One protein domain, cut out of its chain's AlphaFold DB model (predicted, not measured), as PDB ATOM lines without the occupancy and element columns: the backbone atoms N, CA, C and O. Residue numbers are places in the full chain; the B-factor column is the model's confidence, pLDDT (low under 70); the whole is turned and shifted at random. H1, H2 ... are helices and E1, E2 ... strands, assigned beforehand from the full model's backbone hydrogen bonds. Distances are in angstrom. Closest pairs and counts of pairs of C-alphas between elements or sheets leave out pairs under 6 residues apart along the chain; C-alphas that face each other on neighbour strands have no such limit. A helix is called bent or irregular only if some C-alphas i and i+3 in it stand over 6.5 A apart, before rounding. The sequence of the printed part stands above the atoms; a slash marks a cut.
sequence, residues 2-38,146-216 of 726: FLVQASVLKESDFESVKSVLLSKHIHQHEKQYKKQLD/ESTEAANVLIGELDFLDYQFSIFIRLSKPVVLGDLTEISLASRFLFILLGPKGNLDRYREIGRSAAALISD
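What this domain is: This is residues 2 to 38 and 146 to 216 of the 726 residues of the protein "Hypothetical protein" of Brachionus calyciflorus (UniProt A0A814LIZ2). A twisted sheet of three strands has one long helix, H4, packed along one face, while H1 and H2 lie loosely off the other side of the sheet, apart from its strands. Residues 28 to 38, which are H3, stick out from this body as a free arm. The printed part has 108 residues with, in order along it, H1, H2, H3, E1, E2, E3 and H4; the sheet runs E1, E3, E2 and is mixed, and the class is mixed, helices and strands. The whole is only just compact, close to loose, with a radius of gyration of the C-alphas of 15.2 A and spans of 43 by 42 by 25 A.

Where its parts are: Find C-alpha 2 at (105.369, 167.842, 149.410), where H1 begins; it holds residues 2 to 5. H2 follows as residues 11 to 21, 15.8 A long, and is only just irregular: C-alphas 12 and 15 are 6.8 A apart. H3 is residues 28 to 38, 15.5 A long. After the cut, look for E1 at residues 150 to 157, 23.5 A, starting from C-alpha 150 at (117.432, 157.101, 164.589). E2 is residues 165 to 175, 24.2 A, and bends by 93 degrees at residue 172. E3 is residues 187 to 195, 23.7 A. H4, residues 200 to 214, runs 20.9 A to C-alpha 214 at (109.063, 158.630, 169.959).

How they stand to each other: Start at the inner strand E3. It is parallel to the edge strand E1 at 12 degrees, with N 154 and O 191 within hydrogen-bond range at 2.8 A. On E3's other side is the edge strand E2, antiparallel at 164 degrees, with N 169 and O 190 at 2.8 A; E2 and E3 form a hairpin. H4 is on the sheet at a height of 8.8 A, over E1 and E3, and runs along the strands, at 15 degrees to E1 on the local plane; the closest C-alphas of E1 and H4 are those of Val 153 and Gly 207, 6.4 A apart. H1 and H2 only just touch, with 3 pairs of C-alphas within 8 A, the closest being those of Val 4 and Glu 11 at 6.6 A. H2 and H3 are apart. Every O i to N i+4 pair is within hydrogen-bond range in H3 and H4, and 5 of 7 are in H2; H1 is too short for such a pair.

The domain as a whole: The C-alphas farthest apart are those of Ser 12 and Glu 146, 44.0 A. Residues 39 to 145 are not printed, and C-alphas 38 and 146 stand 41.9 A apart across this cut. The link from E2 to E3 is long, with 11 residues. Mean pLDDT of the printed part is 71.9; look for values under 70 at residues 2 to 38, 146 to 147 and 179 to 184.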
ATOM      1  N   PHE A   2     106.464 168.196 148.480       42.25
ATOM      2  CA  PHE A   2     105.369 167.842 149.410       42.25
ATOM      3  C   PHE A   2     104.685 169.025 150.136       42.25
ATOM      4  O   PHE A   2     103.470 169.030 150.267       42.25
ATOM      5  N   LEU A   3     105.439 170.045 150.569       46.50
ATOM      6  CA  LEU A   3     104.903 171.212 151.299       46.50
ATOM      7  C   LEU A   3     104.044 172.166 150.450       46.50
ATOM      8  O   LEU A   3     103.149 172.815 150.981       46.50
ATOM      9  N   VAL A   4     104.317 172.246 149.143       46.44
ATOM     10  CA  VAL A   4     103.594 173.121 148.196       46.44
ATOM     11  C   VAL A   4     102.324 172.431 147.712       46.44
ATOM     12  O   VAL A   4     101.269 173.045 147.642       46.44
ATOM     13  N   GLN A   5     102.405 171.120 147.472       40.91
ATOM     14  CA  GLN A   5     101.263 170.290 147.081       40.91
ATOM     15  C   GLN A   5     100.189 170.170 148.177       40.91
ATOM     16  O   GLN A   5      99.043 169.872 147.867       40.91
ATOM     17  N   ALA A   6     100.550 170.409 149.442       46.44
ATOM     18  CA  ALA A   6      99.640 170.377 150.588       46.44
ATOM     19  C   ALA A   6      98.969 171.736 150.899       46.44
ATOM     20  O   ALA A   6      98.281 171.846 151.911       46.44
ATOM     21  N   SER A   7      99.184 172.774 150.077       45.06
ATOM     22  CA  SER A   7      98.629 174.134 150.251       45.06
ATOM     23  C   SER A   7      98.999 174.843 151.568       45.06
ATOM     24  O   SER A   7      98.371 175.835 151.930       45.06
ATOM     25  N   VAL A   8     100.018 174.365 152.294       51.59
ATOM     26  CA  VAL A   8     100.442 174.925 153.598       51.59
ATOM     27  C   VAL A   8     101.372 176.138 153.435       51.59
ATOM     28  O   VAL A   8     101.500 176.949 154.347       51.59
ATOM     29  N   LEU A   9     102.016 176.289 152.275       52.72
ATOM     30  CA  LEU A   9     102.977 177.353 151.973       52.72
ATOM     31  C   LEU A   9     102.664 177.995 150.617       52.72
ATOM     32  O   LEU A   9     102.393 177.285 149.648       52.72
ATOM     33  N   LYS A  10     102.742 179.332 150.537       61.97
ATOM     34  CA  LYS A  10     102.677 180.075 149.267       61.97
ATOM     35  C   LYS A  10     103.874 179.682 148.393       61.97
ATOM     36  O   LYS A  10     104.971 179.470 148.911       61.97
ATOM     37  N   GLU A  11     103.694 179.609 147.070       56.69
ATOM     38  CA  GLU A  11     104.776 179.239 146.134       56.69
ATOM     39  C   GLU A  11     106.016 180.147 146.260       56.69
ATOM     40  O   GLU A  11     107.134 179.666 146.078       56.69
ATOM     41  N   SER A  12     105.840 181.412 146.668       54.53
ATOM     42  CA  SER A  12     106.926 182.370 146.943       54.53
ATOM     43  C   SER A  12     107.855 181.950 148.084       54.53
ATOM     44  O   SER A  12     109.044 182.261 148.066       54.53
ATOM     45  N   ASP A  13     107.335 181.221 149.071       59.56
ATOM     46  CA  ASP A  13     108.039 180.937 150.325       59.56
ATOM     47  C   ASP A  13     108.698 179.549 150.295       59.56
ATOM     48  O   ASP A  13     109.506 179.201 151.159       59.56
ATOM     49  N   PHE A  14     108.399 178.749 149.264       61.84
ATOM     50  CA  PHE A  14     108.948 177.410 149.084       61.84
ATOM     51  C   PHE A  14     110.465 177.414 148.879       61.84
ATOM     52  O   PHE A  14     111.160 176.580 149.463       61.84
ATOM     53  N   GLU A  15     110.995 178.343 148.080       58.19
ATOM     54  CA  GLU A  15     112.443 178.460 147.864       58.19
ATOM     55  C   GLU A  15     113.173 178.910 149.137       58.19
ATOM     56  O   GLU A  15     114.251 178.398 149.452       58.19
ATOM     57  N   SER A  16     112.544 179.778 149.931       59.25
ATOM     58  CA  SER A  16     113.041 180.220 151.238       59.25
ATOM     59  C   SER A  16     113.055 179.080 152.264       59.25
ATOM     60  O   SER A  16     114.067 178.851 152.919       59.25
ATOM     61  N   VAL A  17     111.993 178.273 152.359       60.47
ATOM     62  CA  VAL A  17     111.984 177.087 153.241       60.47
ATOM     63  C   VAL A  17     112.975 176.025 152.760       60.47
ATOM     64  O   VAL A  17     113.702 175.445 153.565       60.47
ATOM     65  N   LYS A  18     113.046 175.776 151.446       62.41
ATOM     66  CA  LYS A  18     113.987 174.817 150.850       62.41
ATOM     67  C   LYS A  18     115.437 175.228 151.107       62.41
ATOM     68  O   LYS A  18     116.243 174.375 151.462       62.41
ATOM     69  N   SER A  19     115.770 176.509 150.960       57.44
ATOM     70  CA  SER A  19     117.114 177.026 151.242       57.44
ATOM     71  C   SER A  19     117.467 176.963 152.730       57.44
ATOM     72  O   SER A  19     118.603 176.623 153.053       57.44
ATOM     73  N   VAL A  20     116.510 177.177 153.641       61.56
ATOM     74  CA  VAL A  20     116.733 176.991 155.084       61.56
ATOM     75  C   VAL A  20     116.928 175.513 155.444       61.56
ATOM     76  O   VAL A  20     117.848 175.192 156.192       61.56
ATOM     77  N   LEU A  21     116.134 174.595 154.887       58.94
ATOM     78  CA  LEU A  21     116.284 173.150 155.129       58.94
ATOM     79  C   LEU A  21     117.569 172.563 154.524       58.94
ATOM     80  O   LEU A  21     118.093 171.578 155.033       58.94
ATOM     81  N   LEU A  22     118.069 173.151 153.434       57.53
ATOM     82  CA  LEU A  22     119.344 172.780 152.811       57.53
ATOM     83  C   LEU A  22     120.540 173.536 153.408       57.53
ATOM     84  O   LEU A  22     121.685 173.247 153.055       57.53
ATOM     85  N   SER A  23     120.299 174.510 154.290       57.03
ATOM     86  CA  SER A  23     121.372 175.221 154.973       57.03
ATOM     87  C   SER A  23     122.098 174.269 155.923       57.03
ATOM     88  O   SER A  23     121.483 173.420 156.569       57.03
ATOM     89  N   LYS A  24     123.430 174.385 155.997       48.09
ATOM     90  CA  LYS A  24     124.237 173.530 156.872       48.09
ATOM     91  C   LYS A  24     123.732 173.668 158.308       48.09
ATOM     92  O   LYS A  24     123.836 174.743 158.907       48.09
ATOM     93  N   HIS A  25     123.214 172.577 158.861       50.06
ATOM     94  CA  HIS A  25     122.838 172.516 160.263       50.06
ATOM     95  C   HIS A  25     124.106 172.651 161.109       50.06
ATOM     96  O   HIS A  25     125.003 171.818 161.062       50.06
ATOM     97  N   ILE A  26     124.202 173.752 161.849       50.56
ATOM     98  CA  ILE A  26     125.285 173.994 162.804       50.56
ATOM     99  C   ILE A  26     124.746 173.598 164.170       50.56
ATOM    100  O   ILE A  26     123.781 174.207 164.652       50.56
ATOM    101  N   HIS A  27     125.364 172.596 164.793       49.53
ATOM    102  CA  HIS A  27     124.977 172.153 166.126       49.53
ATOM    103  C   HIS A  27     125.042 173.328 167.112       49.53
ATOM    104  O   HIS A  27     125.893 174.216 167.019       49.53
ATOM    105  N   GLN A  28     124.137 173.356 168.089       44.75
ATOM    106  CA  GLN A  28     124.007 174.478 169.028       44.75
ATOM    107  C   GLN A  28     125.320 174.775 169.786       44.75
ATOM    108  O   GLN A  28     125.614 175.933 170.092       44.75
ATOM    109  N   HIS A  29     126.150 173.751 170.006       44.53
ATOM    110  CA  HIS A  29     127.493 173.874 170.577       44.53
ATOM    111  C   HIS A  29     128.507 174.549 169.648       44.53
ATOM    112  O   HIS A  29     129.348 175.310 170.114       44.53
ATOM    113  N   GLU A  30     128.397 174.338 168.341       45.19
ATOM    114  CA  GLU A  30     129.260 174.950 167.333       45.19
ATOM    115  C   GLU A  30     128.881 176.434 167.108       45.19
ATOM    116  O   GLU A  30     129.753 177.287 166.937       45.19
ATOM    117  N   LYS A  31     127.590 176.792 167.253       49.88
ATOM    118  CA  LYS A  31     127.134 178.200 167.342       49.88
ATOM    119  C   LYS A  31     127.626 178.906 168.612       49.88
ATOM    120  O   LYS A  31     128.007 180.073 168.540       49.88
ATOM    121  N   GLN A  32     127.621 178.227 169.764       46.81
ATOM    122  CA  GLN A  32     128.206 178.758 171.007       46.81
ATOM    123  C   GLN A  32     129.721 178.954 170.879       46.81
ATOM    124  O   GLN A  32     130.227 179.984 171.306       46.81
ATOM    125  N   TYR A  33     130.418 178.015 170.233       45.12
ATOM    126  CA  TYR A  33     131.853 178.090 169.968       45.12
ATOM    127  C   TYR A  33     132.223 179.271 169.055       45.12
ATOM    128  O   TYR A  33     133.135 180.027 169.379       45.12
ATOM    129  N   LYS A  34     131.469 179.501 167.967       48.09
ATOM    130  CA  LYS A  34     131.645 180.686 167.104       48.09
ATOM    131  C   LYS A  34     131.405 181.999 167.849       48.09
ATOM    132  O   LYS A  34     132.244 182.885 167.780       48.09
ATOM    133  N   LYS A  35     130.324 182.097 168.635       49.97
ATOM    134  CA  LYS A  35     130.085 183.276 169.487       49.97
ATOM    135  C   LYS A  35     131.219 183.491 170.498       49.97
ATOM    136  O   LYS A  35     131.644 184.618 170.684       49.97
ATOM    137  N   GLN A  36     131.736 182.441 171.131       48.69
ATOM    138  CA  GLN A  36     132.846 182.558 172.087       48.69
ATOM    139  C   GLN A  36     134.167 182.986 171.427       48.69
ATOM    140  O   GLN A  36     134.931 183.736 172.030       48.69
ATOM    141  N   LEU A  37     134.413 182.563 170.184       49.62
ATOM    142  CA  LEU A  37     135.541 183.021 169.366       49.62
ATOM    143  C   LEU A  37     135.410 184.495 168.958       49.62
ATOM    144  O   LEU A  37     136.390 185.231 169.064       49.62
ATOM    145  N   ASP A  38     134.213 184.932 168.556       48.09
ATOM    146  CA  ASP A  38     133.951 186.314 168.127       48.09
ATOM    147  C   ASP A  38     134.033 187.328 169.289       48.09
ATOM    148  O   ASP A  38     134.363 188.491 169.071       48.09
ATOM    149  N   GLU A 146     122.206 146.105 167.669       52.59
ATOM    150  CA  GLU A 146     122.535 146.002 166.233       52.59
ATOM    151  C   GLU A 146     121.399 146.429 165.275       52.59
ATOM    152  O   GLU A 146     121.646 146.639 164.092       52.59
ATOM    153  N   SER A 147     120.171 146.624 165.771       66.25
ATOM    154  CA  SER A 147     118.993 147.064 165.002       66.25
ATOM    155  C   SER A 147     118.498 148.469 165.380       66.25
ATOM    156  O   SER A 147     117.307 148.756 165.273       66.25
ATOM    157  N   THR A 148     119.377 149.328 165.901       75.81
ATOM    158  CA  THR A 148     118.976 150.662 166.372       75.81
ATOM    159  C   THR A 148     118.805 151.636 165.208       75.81
ATOM    160  O   THR A 148     119.733 151.864 164.433       75.81
ATOM    161  N   GLU A 149     117.625 152.247 165.120       83.69
ATOM    162  CA  GLU A 149     117.285 153.288 164.146       83.69
ATOM    163  C   GLU A 149     117.224 154.662 164.832       83.69
ATOM    164  O   GLU A 149     116.933 154.765 166.025       83.69
ATOM    165  N   ALA A 150     117.503 155.731 164.087       83.44
ATOM    166  CA  ALA A 150     117.432 157.101 164.589       83.44
ATOM    167  C   ALA A 150     116.070 157.754 164.299       83.44
ATOM    168  O   ALA A 150     115.447 157.530 163.254       83.44
ATOM    169  N   ALA A 151     115.637 158.624 165.208       86.69
ATOM    170  CA  ALA A 151     114.519 159.535 165.006       86.69
ATOM    171  C   ALA A 151     115.000 160.979 165.167       86.69
ATOM    172  O   ALA A 151     115.631 161.320 166.167       86.69
ATOM    173  N   ASN A 152     114.696 161.824 164.185       87.38
ATOM    174  CA  ASN A 152     115.171 163.203 164.142       87.38
ATOM    175  C   ASN A 152     114.036 164.165 164.487       87.38
ATOM    176  O   ASN A 152     112.974 164.131 163.869       87.38
ATOM    177  N   VAL A 153     114.277 165.053 165.450       89.00
ATOM    178  CA  VAL A 153     113.330 166.087 165.883       89.00
ATOM    179  C   VAL A 153     113.927 167.453 165.551       89.00
ATOM    180  O   VAL A 153     114.915 167.871 166.150       89.00
ATOM    181  N   LEU A 154     113.339 168.140 164.573       87.88
ATOM    182  CA  LEU A 154     113.791 169.424 164.047       87.88
ATOM    183  C   LEU A 154     112.794 170.522 164.421       87.88
ATOM    184  O   LEU A 154     111.598 170.408 164.163       87.88
ATOM    185  N   ILE A 155     113.293 171.600 165.021       89.06
ATOM    186  CA  ILE A 155     112.477 172.705 165.531       89.06
ATOM    187  C   ILE A 155     113.105 174.019 165.071       89.06
ATOM    188  O   ILE A 155     114.320 174.192 165.201       89.06
ATOM    189  N   GLY A 156     112.300 174.954 164.574       84.38
ATOM    190  CA  GLY A 156     112.796 176.255 164.131       84.38
ATOM    191  C   GLY A 156     111.744 177.359 164.126       84.38
ATOM    192  O   GLY A 156     110.545 177.102 164.119       84.38
ATOM    193  N   GLU A 157     112.223 178.599 164.111       86.94
ATOM    194  CA  GLU A 157     111.410 179.794 163.880       86.94
ATOM    195  C   GLU A 157     111.736 180.374 162.504       86.94
ATOM    196  O   GLU A 157     112.899 180.364 162.088       86.94
ATOM    197  N   LEU A 158     110.719 180.889 161.816       84.19
ATOM    198  CA  LEU A 158     110.849 181.539 160.515       84.19
ATOM    199  C   LEU A 158     110.030 182.832 160.492       84.19
ATOM    200  O   LEU A 158     108.871 182.860 160.893       84.19
ATOM    201  N   ASP A 159     110.648 183.898 159.992       79.69
ATOM    202  CA  ASP A 159     110.124 185.272 160.027       79.69
ATOM    203  C   ASP A 159     108.877 185.479 159.167       79.69
ATOM    204  O   ASP A 159     108.104 186.395 159.415       79.69
ATOM    205  N   PHE A 160     108.714 184.647 158.140       80.62
ATOM    206  CA  PHE A 160     107.673 184.767 157.122       80.62
ATOM    207  C   PHE A 160     106.486 183.822 157.352       80.62
ATOM    208  O   PHE A 160     105.571 183.784 156.535       80.62
ATOM    209  N   LEU A 161     106.503 183.016 158.421       82.25
ATOM    210  CA  LEU A 161     105.387 182.131 158.745       82.25
ATOM    211  C   LEU A 161     104.349 182.864 159.590       82.25
ATOM    212  O   LEU A 161     104.645 183.257 160.712       82.25
ATOM    213  N   ASP A 162     103.118 182.949 159.090       77.69
ATOM    214  CA  ASP A 162     101.987 183.522 159.835       77.69
ATOM    215  C   ASP A 162     101.426 182.545 160.891       77.69
ATOM    216  O   ASP A 162     100.863 182.956 161.905       77.69
ATOM    217  N   TYR A 163     101.606 181.233 160.685       81.69
ATOM    218  CA  TYR A 163     101.081 180.171 161.548       81.69
ATOM    219  C   TYR A 163     102.126 179.081 161.811       81.69
ATOM    220  O   TYR A 163     102.998 178.812 160.986       81.69
ATOM    221  N   GLN A 164     102.019 178.420 162.969       85.31
ATOM    222  CA  GLN A 164     102.821 177.232 163.273       85.31
ATOM    223  C   GLN A 164     102.315 176.016 162.485       85.31
ATOM    224  O   GLN A 164     101.106 175.809 162.371       85.31
ATOM    225  N   PHE A 165     103.221 175.159 162.023       84.88
ATOM    226  CA  PHE A 165     102.860 173.855 161.473       84.88
ATOM    227  C   PHE A 165     103.829 172.766 161.938       84.88
ATOM    228  O   PHE A 165     105.011 173.009 162.187       84.88
ATOM    229  N   SER A 166     103.303 171.548 162.065       86.69
ATOM    230  CA  SER A 166     104.062 170.366 162.475       86.69
ATOM    231  C   SER A 166     103.884 169.246 161.462       86.69
ATOM    232  O   SER A 166     102.799 169.072 160.904       86.69
ATOM    233  N   ILE A 167     104.957 168.504 161.204       88.06
ATOM    234  CA  ILE A 167     104.977 167.412 160.235       88.06
ATOM    235  C   ILE A 167     105.674 166.221 160.864       88.06
ATOM    236  O   ILE A 167     106.797 166.332 161.351       88.06
ATOM    237  N   PHE A 168     105.013 165.071 160.796       88.06
ATOM    238  CA  PHE A 168     105.586 163.786 161.156       88.06
ATOM    239  C   PHE A 168     105.750 162.942 159.894       88.06
ATOM    240  O   PHE A 168     104.781 162.680 159.182       88.06
ATOM    241  N   ILE A 169     106.983 162.537 159.605       87.75
ATOM    242  CA  ILE A 169     107.349 161.779 158.412       87.75
ATOM    243  C   ILE A 169     107.882 160.419 158.846       87.75
ATOM    244  O   ILE A 169     108.828 160.328 159.628       87.75
ATOM    245  N   ARG A 170     107.300 159.360 158.283       87.81
ATOM    246  CA  ARG A 170     107.800 157.988 158.390       87.81
ATOM    247  C   ARG A 170     108.388 157.563 157.050       87.81
ATOM    248  O   ARG A 170     107.667 157.487 156.058       87.81
ATOM    249  N   LEU A 171     109.681 157.253 157.028       86.12
ATOM    250  CA  LEU A 171     110.347 156.722 155.840       86.12
ATOM    251  C   LEU A 171     110.021 155.234 155.662       86.12
ATOM    252  O   LEU A 171     109.885 154.498 156.636       86.12
ATOM    253  N   SER A 172     109.898 154.769 154.416       81.75
ATOM    254  CA  SER A 172     109.615 153.357 154.107       81.75
ATOM    255  C   SER A 172     110.825 152.445 154.331       81.75
ATOM    256  O   SER A 172     110.667 151.295 154.750       81.75
ATOM    257  N   LYS A 173     112.036 152.970 154.119       83.38
ATOM    258  CA  LYS A 173     113.325 152.357 154.463       83.38
ATOM    259  C   LYS A 173     114.126 153.341 155.321       83.38
ATOM    260  O   LYS A 173     114.047 154.539 155.050       83.38
ATOM    261  N   PRO A 174     114.860 152.873 156.343       83.88
ATOM    262  CA  PRO A 174     115.711 153.752 157.130       83.88
ATOM    263  C   PRO A 174     116.887 154.232 156.263       83.88
ATOM    264  O   PRO A 174     117.469 153.453 155.506       83.88
ATOM    265  N   VAL A 175     117.214 155.523 156.338       83.31
ATOM    266  CA  VAL A 175     118.249 156.158 155.502       83.31
ATOM    267  C   VAL A 175     119.211 156.940 156.385       83.31
ATOM    268  O   VAL A 175     118.784 157.668 157.277       83.31
ATOM    269  N   VAL A 176     120.516 156.813 156.144       80.00
ATOM    270  CA  VAL A 176     121.534 157.601 156.857       80.00
ATOM    271  C   VAL A 176     121.505 159.032 156.325       80.00
ATOM    272  O   VAL A 176     121.955 159.304 155.214       80.00
ATOM    273  N   LEU A 177     120.950 159.947 157.118       75.88
ATOM    274  CA  LEU A 177     120.817 161.362 156.770       75.88
ATOM    275  C   LEU A 177     122.029 162.170 157.266       75.88
ATOM    276  O   LEU A 177     121.867 163.109 158.038       75.88
ATOM    277  N   GLY A 178     123.232 161.789 156.815       70.19
ATOM    278  CA  GLY A 178     124.487 162.540 156.997       70.19
ATOM    279  C   GLY A 178     124.654 163.219 158.366       70.19
ATOM    280  O   GLY A 178     124.512 162.576 159.401       70.19
ATOM    281  N   ASP A 179     124.921 164.530 158.344       66.31
ATOM    282  CA  ASP A 179     125.228 165.368 159.519       66.31
ATOM    283  C   ASP A 179     124.022 165.656 160.444       66.31
ATOM    284  O   ASP A 179     124.146 166.434 161.389       66.31
ATOM    285  N   LEU A 180     122.831 165.088 160.203       68.44
ATOM    286  CA  LEU A 180     121.687 165.301 161.109       68.44
ATOM    287  C   LEU A 180     121.856 164.571 162.445       68.44
ATOM    288  O   LEU A 180     121.314 165.007 163.461       68.44
ATOM    289  N   THR A 181     122.610 163.475 162.448       66.94
ATOM    290  CA  THR A 181     122.884 162.664 163.631       66.94
ATOM    291  C   THR A 181     124.382 162.633 163.897       66.94
ATOM    292  O   THR A 181     125.168 162.332 163.007       66.94
ATOM    293  N   GLU A 182     124.782 162.882 165.146       64.44
ATOM    294  CA  GLU A 182     126.193 162.856 165.579       64.44
ATOM    295  C   GLU A 182     126.856 161.481 165.355       64.44
ATOM    296  O   GLU A 182     128.069 161.365 165.201       64.44
ATOM    297  N   ILE A 183     126.039 160.426 165.299       67.19
ATOM    298  CA  ILE A 183     126.444 159.052 165.011       67.19
ATOM    299  C   ILE A 183     125.783 158.640 163.700       67.19
ATOM    300  O   ILE A 183     124.624 158.974 163.466       67.19
ATOM    301  N   SER A 184     126.486 157.879 162.860       67.31
ATOM    302  CA  SER A 184     125.983 157.383 161.575       67.31
ATOM    303  C   SER A 184     124.931 156.275 161.752       67.31
ATOM    304  O   SER A 184     125.180 155.107 161.445       67.31
ATOM    305  N   LEU A 185     123.767 156.632 162.290       78.69
ATOM    306  CA  LEU A 185     122.593 155.775 162.417       78.69
ATOM    307  C   LEU A 185     121.602 156.079 161.289       78.69
ATOM    308  O   LEU A 185     121.407 157.227 160.885       78.69
ATOM    309  N   ALA A 186     120.953 155.038 160.774       82.56
ATOM    310  CA  ALA A 186     119.927 155.205 159.758       82.56
ATOM    311  C   ALA A 186     118.659 155.790 160.400       82.56
ATOM    312  O   ALA A 186     118.130 155.240 161.362       82.56
ATOM    313  N   SER A 187     118.183 156.922 159.885       84.62
ATOM    314  CA  SER A 187     116.998 157.614 160.387       84.62
ATOM    315  C   SER A 187     115.725 157.047 159.761       84.62
ATOM    316  O   SER A 187     115.666 156.845 158.546       84.62
ATOM    317  N   ARG A 188     114.697 156.814 160.582       86.44
ATOM    318  CA  ARG A 188     113.397 156.251 160.174       86.44
ATOM    319  C   ARG A 188     112.249 157.244 160.292       86.44
ATOM    320  O   ARG A 188     111.393 157.305 159.407       86.44
ATOM    321  N   PHE A 189     112.245 158.015 161.375       89.69
ATOM    322  CA  PHE A 189     111.212 158.996 161.685       89.69
ATOM    323  C   PHE A 189     111.803 160.404 161.701       89.69
ATOM    324  O   PHE A 189     112.915 160.616 162.186       89.69
ATOM    325  N   LEU A 190     111.048 161.368 161.180       88.50
ATOM    326  CA  LEU A 190     111.410 162.780 161.185       88.50
ATOM    327  C   LEU A 190     110.212 163.603 161.662       88.50
ATOM    328  O   LEU A 190     109.141 163.547 161.061       88.50
ATOM    329  N   PHE A 191     110.398 164.374 162.724       90.50
ATOM    330  CA  PHE A 191     109.420 165.334 163.219       90.50
ATOM    331  C   PHE A 191     109.948 166.747 162.985       90.50
ATOM    332  O   PHE A 191     111.046 167.069 163.430       90.50
ATOM    333  N   ILE A 192     109.185 167.580 162.283       90.25
ATOM    334  CA  ILE A 192     109.547 168.965 161.969       90.25
ATOM    335  C   ILE A 192     108.477 169.891 162.537       90.25
ATOM    336  O   ILE A 192     107.302 169.738 162.210       90.25
ATOM    337  N   LEU A 193     108.884 170.867 163.345       89.88
ATOM    338  CA  LEU A 193     108.029 171.930 163.870       89.88
ATOM    339  C   LEU A 193     108.607 173.293 163.480       89.88
ATOM    340  O   LEU A 193     109.733 173.621 163.859       89.88
ATOM    341  N   LEU A 194     107.833 174.086 162.740       89.25
ATOM    342  CA  LEU A 194     108.209 175.435 162.316       89.25
ATOM    343  C   LEU A 194     107.098 176.426 162.675       89.25
ATOM    344  O   LEU A 194     105.916 176.104 162.546       89.25
ATOM    345  N   GLY A 195     107.465 177.626 163.120       89.50
ATOM    346  CA  GLY A 195     106.493 178.660 163.479       89.50
ATOM    347  C   GLY A 195     107.032 180.092 163.425       89.50
ATOM    348  O   GLY A 195     108.223 180.282 163.156       89.50
ATOM    349  N   PRO A 196     106.161 181.093 163.657       89.12
ATOM    350  CA  PRO A 196     106.527 182.508 163.710       89.12
ATOM    351  C   PRO A 196     107.552 182.812 164.806       89.12
ATOM    352  O   PRO A 196     107.659 182.102 165.809       89.12
ATOM    353  N   LYS A 197     108.263 183.930 164.646       82.31
ATOM    354  CA  LYS A 197     109.184 184.455 165.662       82.31
ATOM    355  C   LYS A 197     108.473 184.794 166.976       82.31
ATOM    356  O   LYS A 197     107.421 185.426 166.972       82.31
ATOM    357  N   GLY A 198     109.118 184.458 168.096       82.31
ATOM    358  CA  GLY A 198     108.734 184.909 169.440       82.31
ATOM    359  C   GLY A 198     108.274 183.803 170.393       82.31
ATOM    360  O   GLY A 198     107.929 184.108 171.529       82.31
ATOM    361  N   ASN A 199     108.290 182.533 169.970       82.94
ATOM    362  CA  ASN A 199     107.791 181.385 170.741       82.94
ATOM    363  C   ASN A 199     108.792 180.213 170.829       82.94
ATOM    364  O   ASN A 199     108.407 179.084 171.144       82.94
ATOM    365  N   LEU A 200     110.083 180.462 170.588       82.06
ATOM    366  CA  LEU A 200     111.141 179.450 170.521       82.06
ATOM    367  C   LEU A 200     111.155 178.496 171.719       82.06
ATOM    368  O   LEU A 200     111.325 177.291 171.539       82.06
ATOM    369  N   ASP A 201     110.982 179.017 172.934       80.50
ATOM    370  CA  ASP A 201     111.016 178.199 174.148       80.50
ATOM    371  C   ASP A 201     109.833 177.227 174.202       80.50
ATOM    372  O   ASP A 201     110.015 176.049 174.499       80.50
ATOM    373  N   ARG A 202     108.643 177.661 173.772       83.88
ATOM    374  CA  ARG A 202     107.479 176.777 173.639       83.88
ATOM    375  C   ARG A 202     107.713 175.702 172.578       83.88
ATOM    376  O   ARG A 202     107.390 174.540 172.806       83.88
ATOM    377  N   TYR A 203     108.309 176.057 171.440       87.56
ATOM    378  CA  TYR A 203     108.626 175.089 170.386       87.56
ATOM    379  C   TYR A 203     109.672 174.065 170.833       87.56
ATOM    380  O   TYR A 203     109.546 172.881 170.516       87.56
ATOM    381  N   ARG A 204     110.667 174.489 171.620       84.62
ATOM    382  CA  ARG A 204     111.654 173.592 172.235       84.62
ATOM    383  C   ARG A 204     111.003 172.588 173.178       84.62
ATOM    384  O   ARG A 204     111.330 171.407 173.091       84.62
ATOM    385  N   GLU A 205     110.080 173.026 174.030       83.81
ATOM    386  CA  GLU A 205     109.364 172.120 174.935       83.81
ATOM    387  C   GLU A 205     108.459 171.135 174.180       83.81
ATOM    388  O   GLU A 205     108.411 169.948 174.517       83.81
ATOM    389  N   ILE A 206     107.821 171.571 173.087       87.50
ATOM    390  CA  ILE A 206     107.045 170.673 172.216       87.50
ATOM    391  C   ILE A 206     107.951 169.609 171.589       87.50
ATOM    392  O   ILE A 206     107.607 168.429 171.601       87.50
ATOM    393  N   GLY A 207     109.125 169.979 171.075       86.44
ATOM    394  CA  GLY A 207     110.026 168.987 170.492       86.44
ATOM    395  C   GLY A 207     110.682 168.062 171.518       86.44
ATOM    396  O   GLY A 207     110.856 166.882 171.229       86.44
ATOM    397  N   ARG A 208     110.967 168.532 172.742       83.44
ATOM    398  CA  ARG A 208     111.368 167.651 173.858       83.44
ATOM    399  C   ARG A 208     110.288 166.615 174.164       83.44
ATOM    400  O   ARG A 208     110.596 165.433 174.302       83.44
ATOM    401  N   SER A 209     109.034 167.051 174.198       85.56
ATOM    402  CA  SER A 209     107.879 166.176 174.414       85.56
ATOM    403  C   SER A 209     107.709 165.169 173.269       85.56
ATOM    404  O   SER A 209     107.501 163.984 173.513       85.56
ATOM    405  N   ALA A 210     107.883 165.603 172.016       87.62
ATOM    406  CA  ALA A 210     107.843 164.725 170.846       87.62
ATOM    407  C   ALA A 210     108.990 163.695 170.835       87.62
ATOM    408  O   ALA A 210     108.783 162.547 170.453       87.62
ATOM    409  N   ALA A 211     110.190 164.069 171.291       84.94
ATOM    410  CA  ALA A 211     111.307 163.136 171.430       84.94
ATOM    411  C   ALA A 211     111.031 162.064 172.501       84.94
ATOM    412  O   ALA A 211     111.332 160.889 172.288       84.94
ATOM    413  N   ALA A 212     110.421 162.454 173.626       83.56
ATOM    414  CA  ALA A 212     110.006 161.520 174.671       83.56
ATOM    415  C   ALA A 212     108.934 160.539 174.169       83.56
ATOM    416  O   ALA A 212     109.046 159.342 174.412       83.56
ATOM    417  N   LEU A 213     107.955 161.030 173.403       87.25
ATOM    418  CA  LEU A 213     106.921 160.216 172.760       87.25
ATOM    419  C   LEU A 213     107.514 159.164 171.807       87.25
ATOM    420  O   LEU A 213     107.143 158.000 171.867       87.25
ATOM    421  N   ILE A 214     108.448 159.555 170.932       86.44
ATOM    422  CA  ILE A 214     109.063 158.630 169.959       86.44
ATOM    423  C   ILE A 214     109.965 157.589 170.649       86.44
ATOM    424  O   ILE A 214     110.229 156.529 170.086       86.44
ATOM    425  N   SER A 215     110.419 157.872 171.871       82.81
ATOM    426  CA  SER A 215     111.230 156.943 172.667       82.81
ATOM    427  C   SER A 215     110.402 155.848 173.352       82.81
ATOM    428  O   SER A 215     110.984 154.907 173.889       82.81
ATOM    429  N   ASP A 216     109.071 155.964 173.366       83.38
ATOM    430  CA  ASP A 216     108.188 154.965 173.961       83.38
ATOM    431  C   ASP A 216     107.979 153.760 173.031       83.38
ATOM    432  O   ASP A 216     107.644 153.913 171.858       83.38
TER     433      ASP A 216